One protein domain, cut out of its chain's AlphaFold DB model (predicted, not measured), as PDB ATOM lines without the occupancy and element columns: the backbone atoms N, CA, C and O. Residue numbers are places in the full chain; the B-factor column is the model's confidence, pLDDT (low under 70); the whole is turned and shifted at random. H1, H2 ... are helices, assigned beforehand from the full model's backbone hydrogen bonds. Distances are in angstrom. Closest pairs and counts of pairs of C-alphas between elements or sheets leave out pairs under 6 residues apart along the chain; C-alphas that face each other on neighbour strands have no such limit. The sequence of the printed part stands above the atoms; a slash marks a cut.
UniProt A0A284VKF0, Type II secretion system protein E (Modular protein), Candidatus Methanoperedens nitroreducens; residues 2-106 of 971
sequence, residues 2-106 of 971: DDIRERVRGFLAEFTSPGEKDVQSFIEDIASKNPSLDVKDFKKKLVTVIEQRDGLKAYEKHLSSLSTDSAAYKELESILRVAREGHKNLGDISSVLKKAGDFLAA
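What this domain is: This is residues 2 to 106 of the 971 residues of the protein "Type II secretion system protein E (Modular protein)" of Candidatus Methanoperedens nitroreducens (UniProt A0A284VKF0). One long helix, H3, is the spine of a rod, with two small helical groups at its two ends: H1 and H2 lie by its first part, H2 folding back on H3, and the hairpin of H4 and H5 packs on its later part. H3, H4 and H5 make an up-and-down bundle of three helices, in which each runs against the one before it, while H1 touches no helix. The printed part has 105 residues with five named helices, H1 to H5 in chain order, and no named strand; the class is all helix. It is loose, with a radius of gyration of the C-alphas of 16.2 A, and spans 52 by 22 by 22 A.

How they stand to each other: Begin at H1, residues 2 to 14, and H2, residues 20 to 33: they are close but not clearly touching, the closest C-alphas being those of Ile 4 and Ile 30, 7.2 A apart, and run opposite ways at a shallow tilt of 23 degrees. Next comes the hub, H3, residues 39 to 63. It forms a helical hairpin with H2 at a steep tilt of 44 degrees; they touch through residues 27 to 31 and 39 to 43 alone, closest at the C-alphas of Ala 31 and Val 39, 6.5 A. H1 is close to H3 but not clearly touching, with the C-alphas of Leu 12 and Ile 50 closest at 7.7 A. Go on to H4, residues 71 to 85, which touches residues 56 to 63 of H3 alone; the closest C-alphas, of Leu 63 and Tyr 73, are 6.0 A apart, and this hairpin has a shallow tilt of 32 degrees. H5, residues 90 to 106, makes a hairpin with H4 at a shallow tilt of 7 degrees, closest at the C-alphas of Ala 83 and Ile 93, 5.8 A. H5 also touches residues 49 to 59 of H3 alone, the same way at a tilt of 38 degrees, only just steep, closest at the C-alphas of Leu 56 and Leu 97, 6.8 A. H1 and H2 are each apart from H4 and H5. Every O i to N i+4 pair is within hydrogen-bond range in H1, H2 and H3; in H4 it is 9 of 11, in H5 12 of 13.

Where its parts are: Find C-alpha 2 at (-19.005, -9.391, 7.913), where H1 begins its 18.1 A. H2 covers 20.2 A. From C-alpha 39 at (-31.199, -1.411, 0.524), H3 runs 36.0 A. H4 is 21.1 A long, and H5, 25.1 A, ends at C-alpha 106, (-51.178, -10.976, 33.124).

The domain as a whole: The C-alphas farthest apart, of Pro 35 and Asp 69, are 53.4 A apart. The printed part has no cut and no long link. Its mean pLDDT is 73.0; look for low values at residues 82 to 97.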
ATOM      1  N   ASP A   2     -19.407  -9.565   6.511       63.00
ATOM      2  CA  ASP A   2     -19.005  -9.391   7.913       63.00
ATOM      3  C   ASP A   2     -18.600  -7.954   8.270       63.00
ATOM      4  O   ASP A   2     -19.045  -7.482   9.306       63.00
ATOM      5  N   ASP A   3     -17.971  -7.200   7.360       71.25
ATOM      6  CA  ASP A   3     -17.835  -5.729   7.468       71.25
ATOM      7  C   ASP A   3     -19.195  -5.035   7.710       71.25
ATOM      8  O   ASP A   3     -19.339  -4.257   8.649       71.25
ATOM      9  N   ILE A   4     -20.249  -5.391   6.960       76.38
ATOM     10  CA  ILE A   4     -21.608  -4.858   7.185       76.38
ATOM     11  C   ILE A   4     -22.129  -5.247   8.582       76.38
ATOM     12  O   ILE A   4     -22.742  -4.423   9.256       76.38
ATOM     13  N   ARG A   5     -21.884  -6.481   9.052       73.81
ATOM     14  CA  ARG A   5     -22.276  -6.924  10.407       73.81
ATOM     15  C   ARG A   5     -21.523  -6.160  11.498       73.81
ATOM     16  O   ARG A   5     -22.119  -5.825  12.517       73.81
ATOM     17  N   GLU A   6     -20.238  -5.902  11.298       74.44
ATOM     18  CA  GLU A   6     -19.368  -5.183  12.226       74.44
ATOM     19  C   GLU A   6     -19.739  -3.700  12.299       74.44
ATOM     20  O   GLU A   6     -19.974  -3.181  13.388       74.44
ATOM     21  N   ARG A   7     -19.968  -3.054  11.152       78.25
ATOM     22  CA  ARG A   7     -20.525  -1.696  11.056       78.25
ATOM     23  C   ARG A   7     -21.893  -1.575  11.724       78.25
ATOM     24  O   ARG A   7     -22.126  -0.624  12.464       78.25
ATOM     25  N   VAL A   8     -22.787  -2.549  11.520       79.06
ATOM     26  CA  VAL A   8     -24.096  -2.599  12.202       79.06
ATOM     27  C   VAL A   8     -23.924  -2.764  13.715       79.06
ATOM     28  O   VAL A   8     -24.652  -2.126  14.471       79.06
ATOM     29  N   ARG A   9     -22.958  -3.564  14.188       75.19
ATOM     30  CA  ARG A   9     -22.637  -3.660  15.624       75.19
ATOM     31  C   ARG A   9     -22.099  -2.343  16.181       75.19
ATOM     32  O   ARG A   9     -22.548  -1.951  17.250       75.19
ATOM     33  N   GLY A  10     -21.205  -1.663  15.460       77.50
ATOM     34  CA  GLY A  10     -20.688  -0.341  15.827       77.50
ATOM     35  C   GLY A  10     -21.813   0.682  15.981       77.50
ATOM     36  O   GLY A  10     -22.010   1.214  17.069       77.50
ATOM     37  N   PHE A  11     -22.640   0.847  14.946       82.75
ATOM     38  CA  PHE A  11     -23.811   1.731  14.966       82.75
ATOM     39  C   PHE A  11     -24.792   1.405  16.112       82.75
ATOM     40  O   PHE A  11     -25.305   2.300  16.783       82.75
ATOM     41  N   LEU A  12     -25.025   0.118  16.397       74.62
ATOM     42  CA  LEU A  12     -25.893  -0.324  17.498       74.62
ATOM     43  C   LEU A  12     -25.246  -0.256  18.894       74.62
ATOM     44  O   LEU A  12     -25.973  -0.428  19.879       74.62
ATOM     45  N   ALA A  13     -23.937  -0.016  18.992       72.94
ATOM     46  CA  ALA A  13     -23.231   0.276  20.238       72.94
ATOM     47  C   ALA A  13     -23.148   1.791  20.494       72.94
ATOM     48  O   ALA A  13     -23.368   2.232  21.618       72.94
ATOM     49  N   GLU A  14     -22.900   2.574  19.443       75.19
ATOM     50  CA  GLU A  14     -22.823   4.037  19.455       75.19
ATOM     51  C   GLU A  14     -24.187   4.683  19.762       75.19
ATOM     52  O   GLU A  14     -24.314   5.478  20.696       75.19
ATOM     53  N   PHE A  15     -25.244   4.297  19.040       69.75
ATOM     54  CA  PHE A  15     -26.563   4.914  19.188       69.75
ATOM     55  C   PHE A  15     -27.449   4.157  20.182       69.75
ATOM     56  O   PHE A  15     -28.052   3.123  19.867       69.75
ATOM     57  N   THR A  16     -27.604   4.710  21.388       63.62
ATOM     58  CA  THR A  16     -28.433   4.128  22.462       63.62
ATOM     59  C   THR A  16     -29.895   3.922  22.053       63.62
ATOM     60  O   THR A  16     -30.432   2.863  22.377       63.62
ATOM     61  N   SER A  17     -30.469   4.842  21.269       69.31
ATOM     62  CA  SER A  17     -31.674   4.689  20.429       69.31
ATOM     63  C   SER A  17     -31.555   5.656  19.232       69.31
ATOM     64  O   SER A  17     -31.733   6.856  19.439       69.31
ATOM     65  N   PRO A  18     -31.197   5.193  18.015       76.12
ATOM     66  CA  PRO A  18     -30.978   6.074  16.862       76.12
ATOM     67  C   PRO A  18     -32.287   6.668  16.326       76.12
ATOM     68  O   PRO A  18     -33.317   5.993  16.283       76.12
ATOM     69  N   GLY A  19     -32.238   7.918  15.869       73.56
ATOM     70  CA  GLY A  19     -33.331   8.579  15.164       73.56
ATOM     71  C   GLY A  19     -33.419   8.169  13.691       73.56
ATOM     72  O   GLY A  19     -32.492   7.597  13.117       73.56
ATOM     73  N   GLU A  20     -34.536   8.500  13.035       71.88
ATOM     74  CA  GLU A  20     -34.769   8.118  11.631       71.88
ATOM     75  C   GLU A  20     -33.708   8.689  10.670       71.88
ATOM     76  O   GLU A  20     -33.319   8.009   9.720       71.88
ATOM     77  N   LYS A  21     -33.181   9.891  10.951       70.75
ATOM     78  CA  LYS A  21     -32.065  10.486  10.195       70.75
ATOM     79  C   LYS A  21     -30.765   9.691  10.344       70.75
ATOM     80  O   LYS A  21     -30.084   9.475   9.347       70.75
ATOM     81  N   ASP A  22     -30.452   9.225  11.551       80.31
ATOM     82  CA  ASP A  22     -29.220   8.482  11.842       80.31
ATOM     83  C   ASP A  22     -29.253   7.114  11.146       80.31
ATOM     84  O   ASP A  22     -28.304   6.719  10.472       80.31
ATOM     85  N   VAL A  23     -30.402   6.428  11.229       80.31
ATOM     86  CA  VAL A  23     -30.651   5.160  10.526       80.31
ATOM     87  C   VAL A  23     -30.587   5.348   9.008       80.31
ATOM     88  O   VAL A  23     -29.997   4.515   8.324       80.31
ATOM     89  N   GLN A  24     -31.162   6.427   8.466       79.31
ATOM     90  CA  GLN A  24     -31.125   6.704   7.028       79.31
ATOM     91  C   GLN A  24     -29.697   7.001   6.538       79.31
ATOM     92  O   GLN A  24     -29.260   6.378   5.573       79.31
ATOM     93  N   SER A  25     -28.954   7.859   7.243       83.25
ATOM     94  CA  SER A  25     -27.551   8.188   6.947       83.25
ATOM     95  C   SER A  25     -26.648   6.948   6.980       83.25
ATOM     96  O   SER A  25     -25.881   6.696   6.052       83.25
ATOM     97  N   PHE A  26     -26.800   6.092   7.999       87.88
ATOM     98  CA  PHE A  26     -26.055   4.835   8.089       87.88
ATOM     99  C   PHE A  26     -26.384   3.868   6.936       87.88
ATOM    100  O   PHE A  26     -25.489   3.227   6.387       87.88
ATOM    101  N   ILE A  27     -27.655   3.770   6.532       86.19
ATOM    102  CA  ILE A  27     -28.062   2.957   5.374       86.19
ATOM    103  C   ILE A  27     -27.458   3.506   4.074       86.19
ATOM    104  O   ILE A  27     -27.051   2.716   3.224       86.19
ATOM    105  N   GLU A  28     -27.361   4.826   3.926       83.50
ATOM    106  CA  GLU A  28     -26.747   5.478   2.766       83.50
ATOM    107  C   GLU A  28     -25.223   5.260   2.717       83.50
ATOM    108  O   GLU A  28     -24.709   4.916   1.649       83.50
ATOM    109  N   ASP A  29     -24.505   5.306   3.852       85.88
ATOM    110  CA  ASP A  29     -23.082   4.920   3.902       85.88
ATOM    111  C   ASP A  29     -22.885   3.463   3.464       85.88
ATOM    112  O   ASP A  29     -22.095   3.173   2.561       85.88
ATOM    113  N   ILE A  30     -23.654   2.545   4.060       85.31
ATOM    114  CA  ILE A  30     -23.593   1.111   3.761       85.31
ATOM    115  C   ILE A  30     -23.905   0.837   2.284       85.31
ATOM    116  O   ILE A  30     -23.181   0.064   1.652       85.31
ATOM    117  N   ALA A  31     -24.937   1.474   1.723       83.69
ATOM    118  CA  ALA A  31     -25.333   1.312   0.326       83.69
ATOM    119  C   ALA A  31     -24.289   1.885  -0.648       83.69
ATOM    120  O   ALA A  31     -23.941   1.216  -1.620       83.69
ATOM    121  N   SER A  32     -23.729   3.070  -0.364       81.75
ATOM    122  CA  SER A  32     -22.689   3.692  -1.202       81.75
ATOM    123  C   SER A  32     -21.446   2.805  -1.358       81.75
ATOM    124  O   SER A  32     -20.827   2.768  -2.421       81.75
ATOM    125  N   LYS A  33     -21.119   2.037  -0.309       79.69
ATOM    126  CA  LYS A  33     -19.984   1.106  -0.252       79.69
ATOM    127  C   LYS A  33     -20.324  -0.317  -0.712       79.69
ATOM    128  O   LYS A  33     -19.410  -1.110  -0.913       79.69
ATOM    129  N   ASN A  34     -21.604  -0.654  -0.904       79.88
ATOM    130  CA  ASN A  34     -22.059  -1.994  -1.297       79.88
ATOM    131  C   ASN A  34     -23.144  -1.928  -2.400       79.88
ATOM    132  O   ASN A  34     -24.318  -2.176  -2.114       79.88
ATOM    133  N   PRO A  35     -22.783  -1.667  -3.676       73.81
ATOM    134  CA  PRO A  35     -23.752  -1.467  -4.767       73.81
ATOM    135  C   PRO A  35     -24.662  -2.666  -5.095       73.81
ATOM    136  O   PRO A  35     -25.630  -2.515  -5.834       73.81
ATOM    137  N   SER A  36     -24.353  -3.860  -4.580       73.75
ATOM    138  CA  SER A  36     -25.132  -5.096  -4.751       73.75
ATOM    139  C   SER A  36     -26.093  -5.402  -3.592       73.75
ATOM    140  O   SER A  36     -26.710  -6.468  -3.569       73.75
ATOM    141  N   LEU A  37     -26.220  -4.503  -2.611       77.25
ATOM    142  CA  LEU A  37     -27.097  -4.678  -1.454       77.25
ATOM    143  C   LEU A  37     -28.549  -4.292  -1.780       77.25
ATOM    144  O   LEU A  37     -28.811  -3.180  -2.237       77.25
ATOM    145  N   ASP A  38     -29.517  -5.155  -1.447       83.75
ATOM    146  CA  ASP A  38     -30.923  -4.739  -1.375       83.75
ATOM    147  C   ASP A  38     -31.111  -3.801  -0.172       83.75
ATOM    148  O   ASP A  38     -31.323  -4.222   0.968       83.75
ATOM    149  N   VAL A  39     -31.030  -2.500  -0.448       80.56
ATOM    150  CA  VAL A  39     -31.199  -1.411   0.524       80.56
ATOM    151  C   VAL A  39     -32.567  -1.471   1.222       80.56
ATOM    152  O   VAL A  39     -32.692  -1.064   2.377       80.56
ATOM    153  N   LYS A  40     -33.605  -2.005   0.563       74.88
ATOM    154  CA  LYS A  40     -34.979  -2.058   1.081       74.88
ATOM    155  C   LYS A  40     -35.163  -3.210   2.068       74.88
ATOM    156  O   LYS A  40     -35.755  -3.011   3.130       74.88
ATOM    157  N   ASP A  41     -34.630  -4.389   1.754       77.00
ATOM    158  CA  ASP A  41     -34.562  -5.518   2.689       77.00
ATOM    159  C   ASP A  41     -33.594  -5.232   3.852       77.00
ATOM    160  O   ASP A  41     -33.936  -5.481   5.011       77.00
ATOM    161  N   PHE A  42     -32.440  -4.609   3.580       80.88
ATOM    162  CA  PHE A  42     -31.496  -4.188   4.618       80.88
ATOM    163  C   PHE A  42     -32.113  -3.164   5.582       80.88
ATOM    164  O   PHE A  42     -32.076  -3.388   6.793       80.88
ATOM    165  N   LYS A  43     -32.766  -2.101   5.077       81.38
ATOM    166  CA  LYS A  43     -33.490  -1.122   5.913       81.38
ATOM    167  C   LYS A  43     -34.530  -1.807   6.796       81.38
ATOM    168  O   LYS A  43     -34.577  -1.554   7.997       81.38
ATOM    169  N   LYS A  44     -35.331  -2.713   6.222       76.19
ATOM    170  CA  LYS A  44     -36.354  -3.470   6.956       76.19
ATOM    171  C   LYS A  44     -35.742  -4.307   8.088       76.19
ATOM    172  O   LYS A  44     -36.228  -4.252   9.213       76.19
ATOM    173  N   LYS A  45     -34.665  -5.048   7.808       78.62
ATOM    174  CA  LYS A  45     -33.970  -5.884   8.801       78.62
ATOM    175  C   LYS A  45     -33.308  -5.053   9.901       78.62
ATOM    176  O   LYS A  45     -33.432  -5.413  11.069       78.62
ATOM    177  N   LEU A  46     -32.661  -3.937   9.557       79.19
ATOM    178  CA  LEU A  46     -32.015  -3.049  10.527       79.19
ATOM    179  C   LEU A  46     -33.032  -2.423  11.494       79.19
ATOM    180  O   LEU A  46     -32.807  -2.449  12.702       79.19
ATOM    181  N   VAL A  47     -34.176  -1.942  10.989       77.06
ATOM    182  CA  VAL A  47     -35.264  -1.411  11.834       77.06
ATOM    183  C   VAL A  47     -35.777  -2.480  12.804       77.06
ATOM    184  O   VAL A  47     -35.820  -2.224  14.004       77.06
ATOM    185  N   THR A  48     -36.052  -3.705  12.340       74.00
ATOM    186  CA  THR A  48     -36.485  -4.801  13.230       74.00
ATOM    187  C   THR A  48     -35.442  -5.148  14.304       74.00
ATOM    188  O   THR A  48     -35.820  -5.446  15.435       74.00
ATOM    189  N   VAL A  49     -34.137  -5.077  14.005       75.00
ATOM    190  CA  VAL A  49     -33.079  -5.266  15.020       75.00
ATOM    191  C   VAL A  49     -33.107  -4.152  16.075       75.00
ATOM    192  O   VAL A  49     -32.980  -4.444  17.264       75.00
ATOM    193  N   ILE A  50     -33.301  -2.892  15.669       75.69
ATOM    194  CA  ILE A  50     -33.394  -1.745  16.588       75.69
ATOM    195  C   ILE A  50     -34.629  -1.881  17.496       75.69
ATOM    196  O   ILE A  50     -34.498  -1.785  18.717       75.69
ATOM    197  N   GLU A  51     -35.798  -2.188  16.926       72.56
ATOM    198  CA  GLU A  51     -37.049  -2.421  17.665       72.56
ATOM    199  C   GLU A  51     -36.915  -3.562  18.687       72.56
ATOM    200  O   GLU A  51     -37.333  -3.424  19.840       72.56
ATOM    201  N   GLN A  52     -36.301  -4.686  18.296       73.06
ATOM    202  CA  GLN A  52     -36.048  -5.815  19.197       73.06
ATOM    203  C   GLN A  52     -35.097  -5.438  20.341       73.06
ATOM    204  O   GLN A  52     -35.373  -5.756  21.500       73.06
ATOM    205  N   ARG A  53     -33.989  -4.752  20.030       77.88
ATOM    206  CA  ARG A  53     -32.978  -4.319  21.008       77.88
ATOM    207  C   ARG A  53     -33.576  -3.369  22.044       77.88
ATOM    208  O   ARG A  53     -33.356  -3.548  23.242       77.88
ATOM    209  N   ASP A  54     -34.333  -2.373  21.599       73.44
ATOM    210  CA  ASP A  54     -34.856  -1.334  22.488       73.44
ATOM    211  C   ASP A  54     -36.087  -1.827  23.271       73.44
ATOM    212  O   ASP A  54     -36.246  -1.478  24.443       73.44
ATOM    213  N   GLY A  55     -36.864  -2.764  22.710       71.31
ATOM    214  CA  GLY A  55     -37.851  -3.548  23.456       71.31
ATOM    215  C   GLY A  55     -37.228  -4.412  24.563       71.31
ATOM    216  O   GLY A  55     -37.757  -4.454  25.675       71.31
ATOM    217  N   LEU A  56     -36.077  -5.051  24.312       73.75
ATOM    218  CA  LEU A  56     -35.373  -5.836  25.334       73.75
ATOM    219  C   LEU A  56     -34.894  -4.943  26.490       73.75
ATOM    220  O   LEU A  56     -35.204  -5.228  27.647       73.75
ATOM    221  N   LYS A  57     -34.243  -3.810  26.178       74.25
ATOM    222  CA  LYS A  57     -33.828  -2.804  27.176       74.25
ATOM    223  C   LYS A  57     -34.999  -2.302  28.027       74.25
ATOM    224  O   LYS A  57     -34.829  -2.063  29.222       74.25
ATOM    225  N   ALA A  58     -36.186  -2.129  27.438       73.50
ATOM    226  CA  ALA A  58     -37.375  -1.699  28.173       73.50
ATOM    227  C   ALA A  58     -37.809  -2.737  29.227       73.50
ATOM    228  O   ALA A  58     -38.097  -2.365  30.368       73.50
ATOM    229  N   TYR A  59     -37.785  -4.030  28.888       75.88
ATOM    230  CA  TYR A  59     -38.077  -5.100  29.844       75.88
ATOM    231  C   TYR A  59     -36.966  -5.293  30.886       75.88
ATOM    232  O   TYR A  59     -37.279  -5.514  32.053       75.88
ATOM    233  N   GLU A  60     -35.688  -5.141  30.529       78.00
ATOM    234  CA  GLU A  60     -34.574  -5.171  31.492       78.00
ATOM    235  C   GLU A  60     -34.646  -4.002  32.490       78.00
ATOM    236  O   GLU A  60     -34.457  -4.185  33.696       78.00
ATOM    237  N   LYS A  61     -35.020  -2.806  32.018       76.75
ATOM    238  CA  LYS A  61     -35.307  -1.654  32.882       76.75
ATOM    239  C   LYS A  61     -36.489  -1.935  33.812       76.75
ATOM    240  O   LYS A  61     -36.429  -1.568  34.984       76.75
ATOM    241  N   HIS A  62     -37.531  -2.617  33.338       72.56
ATOM    242  CA  HIS A  62     -38.644  -3.013  34.199       72.56
ATOM    243  C   HIS A  62     -38.242  -4.086  35.225       72.56
ATOM    244  O   HIS A  62     -38.577  -3.940  36.400       72.56
ATOM    245  N   LEU A  63     -37.434  -5.080  34.840       78.06
ATOM    246  CA  LEU A  63     -36.857  -6.071  35.753       78.06
ATOM    247  C   LEU A  63     -36.083  -5.396  36.899       78.06
ATOM    248  O   LEU A  63     -36.278  -5.751  38.057       78.06
ATOM    249  N   SER A  64     -35.301  -4.351  36.599       76.94
ATOM    250  CA  SER A  64     -34.580  -3.548  37.605       76.94
ATOM    251  C   SER A  64     -35.480  -2.773  38.585       76.94
ATOM    252  O   SER A  64     -35.003  -2.308  39.619       76.94
ATOM    253  N   SER A  65     -36.780  -2.644  38.288       74.25
ATOM    254  CA  SER A  65     -37.780  -2.021  39.169       74.25
ATOM    255  C   SER A  65     -38.550  -3.022  40.042       74.25
ATOM    256  O   SER A  65     -39.290  -2.611  40.938       74.25
ATOM    257  N   LEU A  66     -38.368  -4.328  39.813       73.12
ATOM    258  CA  LEU A  66     -38.962  -5.402  40.607       73.12
ATOM    259  C   LEU A  66     -38.015  -5.828  41.740       73.12
ATOM    260  O   LEU A  66     -36.796  -5.825  41.600       73.12
ATOM    261  N   SER A  67     -38.580  -6.238  42.879       73.38
ATOM    262  CA  SER A  67     -37.785  -6.805  43.978       73.38
ATOM    263  C   SER A  67     -37.241  -8.178  43.585       73.38
ATOM    264  O   SER A  67     -38.023  -9.040  43.173       73.38
ATOM    265  N   THR A  68     -35.940  -8.408  43.774       77.50
ATOM    266  CA  THR A  68     -35.240  -9.649  43.387       77.50
ATOM    267  C   THR A  68     -35.823 -10.913  44.020       77.50
ATOM    268  O   THR A  68     -35.732 -11.999  43.450       77.50
ATOM    269  N   ASP A  69     -36.480 -10.790  45.176       69.25
ATOM    270  CA  ASP A  69     -37.143 -11.918  45.827       69.25
ATOM    271  C   ASP A  69     -38.528 -12.259  45.260       69.25
ATOM    272  O   ASP A  69     -39.024 -13.368  45.491       69.25
ATOM    273  N   SER A  70     -39.144 -11.349  44.501       73.62
ATOM    274  CA  SER A  70     -40.488 -11.528  43.948       73.62
ATOM    275  C   SER A  70     -40.555 -12.647  42.903       73.62
ATOM    276  O   SER A  70     -39.592 -12.926  42.187       73.62
ATOM    277  N   ALA A  71     -41.727 -13.280  42.790       68.81
ATOM    278  CA  ALA A  71     -41.981 -14.263  41.739       68.81
ATOM    279  C   ALA A  71     -41.873 -13.626  40.342       68.81
ATOM    280  O   ALA A  71     -41.278 -14.222  39.455       68.81
ATOM    281  N   ALA A  72     -42.367 -12.393  40.173       69.69
ATOM    282  CA  ALA A  72     -42.322 -11.680  38.902       69.69
ATOM    283  C   ALA A  72     -40.900 -11.349  38.437       69.69
ATOM    284  O   ALA A  72     -40.599 -11.537  37.262       69.69
ATOM    285  N   TYR A  73     -40.004 -10.951  39.350       81.81
ATOM    286  CA  TYR A  73     -38.584 -10.806  39.021       81.81
ATOM    287  C   TYR A  73     -38.012 -12.135  38.504       81.81
ATOM    288  O   TYR A  73     -37.422 -12.167  37.433       81.81
ATOM    289  N   LYS A  74     -38.246 -13.245  39.216       78.75
ATOM    290  CA  LYS A  74     -37.695 -14.569  38.868       78.75
ATOM    291  C   LYS A  74     -38.265 -15.129  37.554       78.75
ATOM    292  O   LYS A  74     -37.532 -15.745  36.785       78.75
ATOM    293  N   GLU A  75     -39.544 -14.889  37.265       75.00
ATOM    294  CA  GLU A  75     -40.188 -15.291  36.004       75.00
ATOM    295  C   GLU A  75     -39.689 -14.434  34.823       75.00
ATOM    296  O   GLU A  75     -39.269 -14.976  33.800       75.00
ATOM    297  N   LEU A  76     -39.651 -13.103  34.974       77.00
ATOM    298  CA  LEU A  76     -39.192 -12.179  33.930       77.00
ATOM    299  C   LEU A  76     -37.681 -12.299  33.671       77.00
ATOM    300  O   LEU A  76     -37.259 -12.269  32.518       77.00
ATOM    301  N   GLU A  77     -36.866 -12.501  34.711       82.38
ATOM    302  CA  GLU A  77     -35.436 -12.808  34.591       82.38
ATOM    303  C   GLU A  77     -35.225 -14.117  33.826       82.38
ATOM    304  O   GLU A  77     -34.420 -14.144  32.899       82.38
ATOM    305  N   SER A  78     -35.988 -15.172  34.136       77.06
ATOM    306  CA  SER A  78     -35.951 -16.446  33.404       77.06
ATOM    307  C   SER A  78     -36.286 -16.267  31.916       77.06
ATOM    308  O   SER A  78     -35.555 -16.758  31.054       77.06
ATOM    309  N   ILE A  79     -37.334 -15.496  31.596       73.94
ATOM    310  CA  ILE A  79     -37.726 -15.174  30.213       73.94
ATOM    311  C   ILE A  79     -36.616 -14.388  29.493       73.94
ATOM    312  O   ILE A  79     -36.236 -14.749  28.379       73.94
ATOM    313  N   LEU A  80     -36.062 -13.343  30.116       74.31
ATOM    314  CA  LEU A  80     -35.018 -12.504  29.516       74.31
ATOM    315  C   LEU A  80     -33.662 -13.217  29.405       74.31
ATOM    316  O   LEU A  80     -32.914 -12.949  28.462       74.31
ATOM    317  N   ARG A  81     -33.349 -14.172  30.293       74.81
ATOM    318  CA  ARG A  81     -32.116 -14.974  30.209       74.81
ATOM    319  C   ARG A  81     -32.048 -15.763  28.902       74.81
ATOM    320  O   ARG A  81     -30.993 -15.785  28.278       74.81
ATOM    321  N   VAL A  82     -33.179 -16.287  28.421       69.44
ATOM    322  CA  VAL A  82     -33.263 -16.981  27.120       69.44
ATOM    323  C   VAL A  82     -32.911 -16.055  25.947       69.44
ATOM    324  O   VAL A  82     -32.281 -16.504  24.994       69.44
ATOM    325  N   ALA A  83     -33.241 -14.757  26.005       64.62
ATOM    326  CA  ALA A  83     -32.819 -13.798  24.974       64.62
ATOM    327  C   ALA A  83     -31.314 -13.477  25.029       64.62
ATOM    328  O   ALA A  83     -30.709 -13.255  23.983       64.62
ATOM    329  N   ARG A  84     -30.703 -13.487  26.224       65.81
ATOM    330  CA  ARG A  84     -29.249 -13.310  26.410       65.81
ATOM    331  C   ARG A  84     -28.448 -14.561  26.022       65.81
ATOM    332  O   ARG A  84     -27.329 -14.450  25.539       65.81
ATOM    333  N   GLU A  85     -29.015 -15.753  26.201       60.09
ATOM    334  CA  GLU A  85     -28.415 -17.032  25.788       60.09
ATOM    335  C   GLU A  85     -28.613 -17.298  24.273       60.09
ATOM    336  O   GLU A  85     -27.736 -17.846  23.604       60.09
ATOM    337  N   GLY A  86     -29.743 -16.866  23.702       53.94
ATOM    338  CA  GLY A  86     -30.203 -17.154  22.334       53.94
ATOM    339  C   GLY A  86     -29.550 -16.357  21.195       53.94
ATOM    340  O   GLY A  86     -30.229 -15.980  20.241       53.94
ATOM    341  N   HIS A  87     -28.240 -16.110  21.243       48.66
ATOM    342  CA  HIS A  87     -27.515 -15.167  20.368       48.66
ATOM    343  C   HIS A  87     -27.442 -15.490  18.849       48.66
ATOM    344  O   HIS A  87     -26.650 -14.870  18.136       48.66
ATOM    345  N   LYS A  88     -28.226 -16.446  18.319       44.25
ATOM    346  CA  LYS A  88     -28.084 -16.959  16.936       44.25
ATOM    347  C   LYS A  88     -29.295 -16.795  16.002       44.25
ATOM    348  O   LYS A  88     -29.100 -16.941  14.801       44.25
ATOM    349  N   ASN A  89     -30.498 -16.453  16.482       49.09
ATOM    350  CA  ASN A  89     -31.701 -16.343  15.633       49.09
ATOM    351  C   ASN A  89     -32.599 -15.143  15.991       49.09
ATOM    352  O   ASN A  89     -33.143 -15.059  17.090       49.09
ATOM    353  N   LEU A  90     -32.860 -14.262  15.015       43.94
ATOM    354  CA  LEU A  90     -33.766 -13.109  15.178       43.94
ATOM    355  C   LEU A  90     -35.225 -13.501  15.485       43.94
ATOM    356  O   LEU A  90     -35.962 -12.717  16.081       43.94
ATOM    357  N   GLY A  91     -35.662 -14.692  15.060       49.81
ATOM    358  CA  GLY A  91     -37.029 -15.174  15.285       49.81
ATOM    359  C   GLY A  91     -37.327 -15.484  16.755       49.81
ATOM    360  O   GLY A  91     -38.420 -15.178  17.240       49.81
ATOM    361  N   ASP A  92     -36.344 -16.020  17.482       58.53
ATOM    362  CA  ASP A  92     -36.502 -16.396  18.888       58.53
ATOM    363  C   ASP A  92     -36.700 -15.164  19.775       58.53
ATOM    364  O   ASP A  92     -37.600 -15.161  20.619       58.53
ATOM    365  N   ILE A  93     -35.956 -14.081  19.514       61.41
ATOM    366  CA  ILE A  93     -36.052 -12.807  20.248       61.41
ATOM    367  C   ILE A  93     -37.475 -12.234  20.171       61.41
ATOM    368  O   ILE A  93     -38.048 -11.897  21.206       61.41
ATOM    369  N   SER A  94     -38.108 -12.212  18.991       63.69
ATOM    370  CA  SER A  94     -39.520 -11.801  18.860       63.69
ATOM    371  C   SER A  94     -40.473 -12.663  19.701       63.69
ATOM    372  O   SER A  94     -41.448 -12.146  20.247       63.69
ATOM    373  N   SER A  95     -40.200 -13.965  19.841       66.19
ATOM    374  CA  SER A  95     -41.017 -14.857  20.678       66.19
ATOM    375  C   SER A  95     -40.827 -14.596  22.179       66.19
ATOM    376  O   SER A  95     -41.793 -14.664  22.941       66.19
ATOM    377  N   VAL A  96     -39.606 -14.250  22.605       67.38
ATOM    378  CA  VAL A  96     -39.273 -13.919  23.999       67.38
ATOM    379  C   VAL A  96     -39.852 -12.557  24.385       67.38
ATOM    380  O   VAL A  96     -40.523 -12.456  25.409       67.38
ATOM    381  N   LEU A  97     -39.696 -11.536  23.535       67.19
ATOM    382  CA  LEU A  97     -40.289 -10.207  23.736       67.19
ATOM    383  C   LEU A  97     -41.820 -10.260  23.811       67.19
ATOM    384  O   LEU A  97     -42.420  -9.507  24.580       67.19
ATOM    385  N   LYS A  98     -42.457 -11.167  23.054       71.81
ATOM    386  CA  LYS A  98     -43.896 -11.417  23.183       71.81
ATOM    387  C   LYS A  98     -44.242 -12.070  24.526       71.81
ATOM    388  O   LYS A  98     -45.117 -11.561  25.214       71.81
ATOM    389  N   LYS A  99     -43.542 -13.139  24.932       72.19
ATOM    390  CA  LYS A  99     -43.768 -13.805  26.234       72.19
ATOM    391  C   LYS A  99     -43.593 -12.849  27.420       72.19
ATOM    392  O   LYS A  99     -44.365 -12.932  28.368       72.19
ATOM    393  N   ALA A 100     -42.622 -11.934  27.357       71.50
ATOM    394  CA  ALA A 100     -42.427 -10.894  28.369       71.50
ATOM    395  C   ALA A 100     -43.619  -9.916  28.437       71.50
ATOM    396  O   ALA A 100     -44.091  -9.603  29.528       71.50
ATOM    397  N   GLY A 101     -44.157  -9.493  27.287       68.00
ATOM    398  CA  GLY A 101     -45.362  -8.655  27.222       68.00
ATOM    399  C   GLY A 101     -46.618  -9.375  27.729       68.00
ATOM    400  O   GLY A 101     -47.314  -8.854  28.599       68.00
ATOM    401  N   ASP A 102     -46.859 -10.602  27.252       72.12
ATOM    402  CA  ASP A 102     -47.975 -11.458  27.681       72.12
ATOM    403  C   ASP A 102     -47.935 -11.704  29.212       72.12
ATOM    404  O   ASP A 102     -48.977 -11.710  29.873       72.12
ATOM    405  N   PHE A 103     -46.736 -11.859  29.795       73.62
ATOM    406  CA  PHE A 103     -46.535 -11.990  31.244       73.62
ATOM    407  C   PHE A 103     -46.920 -10.716  32.013       73.62
ATOM    408  O   PHE A 103     -47.696 -10.788  32.968       73.62
ATOM    409  N   LEU A 104     -46.427  -9.546  31.595       65.81
ATOM    410  CA  LEU A 104     -46.674  -8.286  32.307       65.81
ATOM    411  C   LEU A 104     -48.144  -7.847  32.224       65.81
ATOM    412  O   LEU A 104     -48.702  -7.389  33.224       65.81
ATOM    413  N   ALA A 105     -48.812  -8.081  31.091       63.66
ATOM    414  CA  ALA A 105     -50.260  -7.897  30.975       63.66
ATOM    415  C   ALA A 105     -51.038  -8.794  31.967       63.66
ATOM    416  O   ALA A 105     -52.006  -8.356  32.597       63.66
ATOM    417  N   ALA A 106     -50.583 -10.036  32.172       62.78
ATOM    418  CA  ALA A 106     -51.178 -10.976  33.124       62.78
ATOM    419  C   ALA A 106     -50.877 -10.661  34.607       62.78
ATOM    420  O   ALA A 106     -51.582 -11.174  35.487       62.78
TER     421      ALA A 106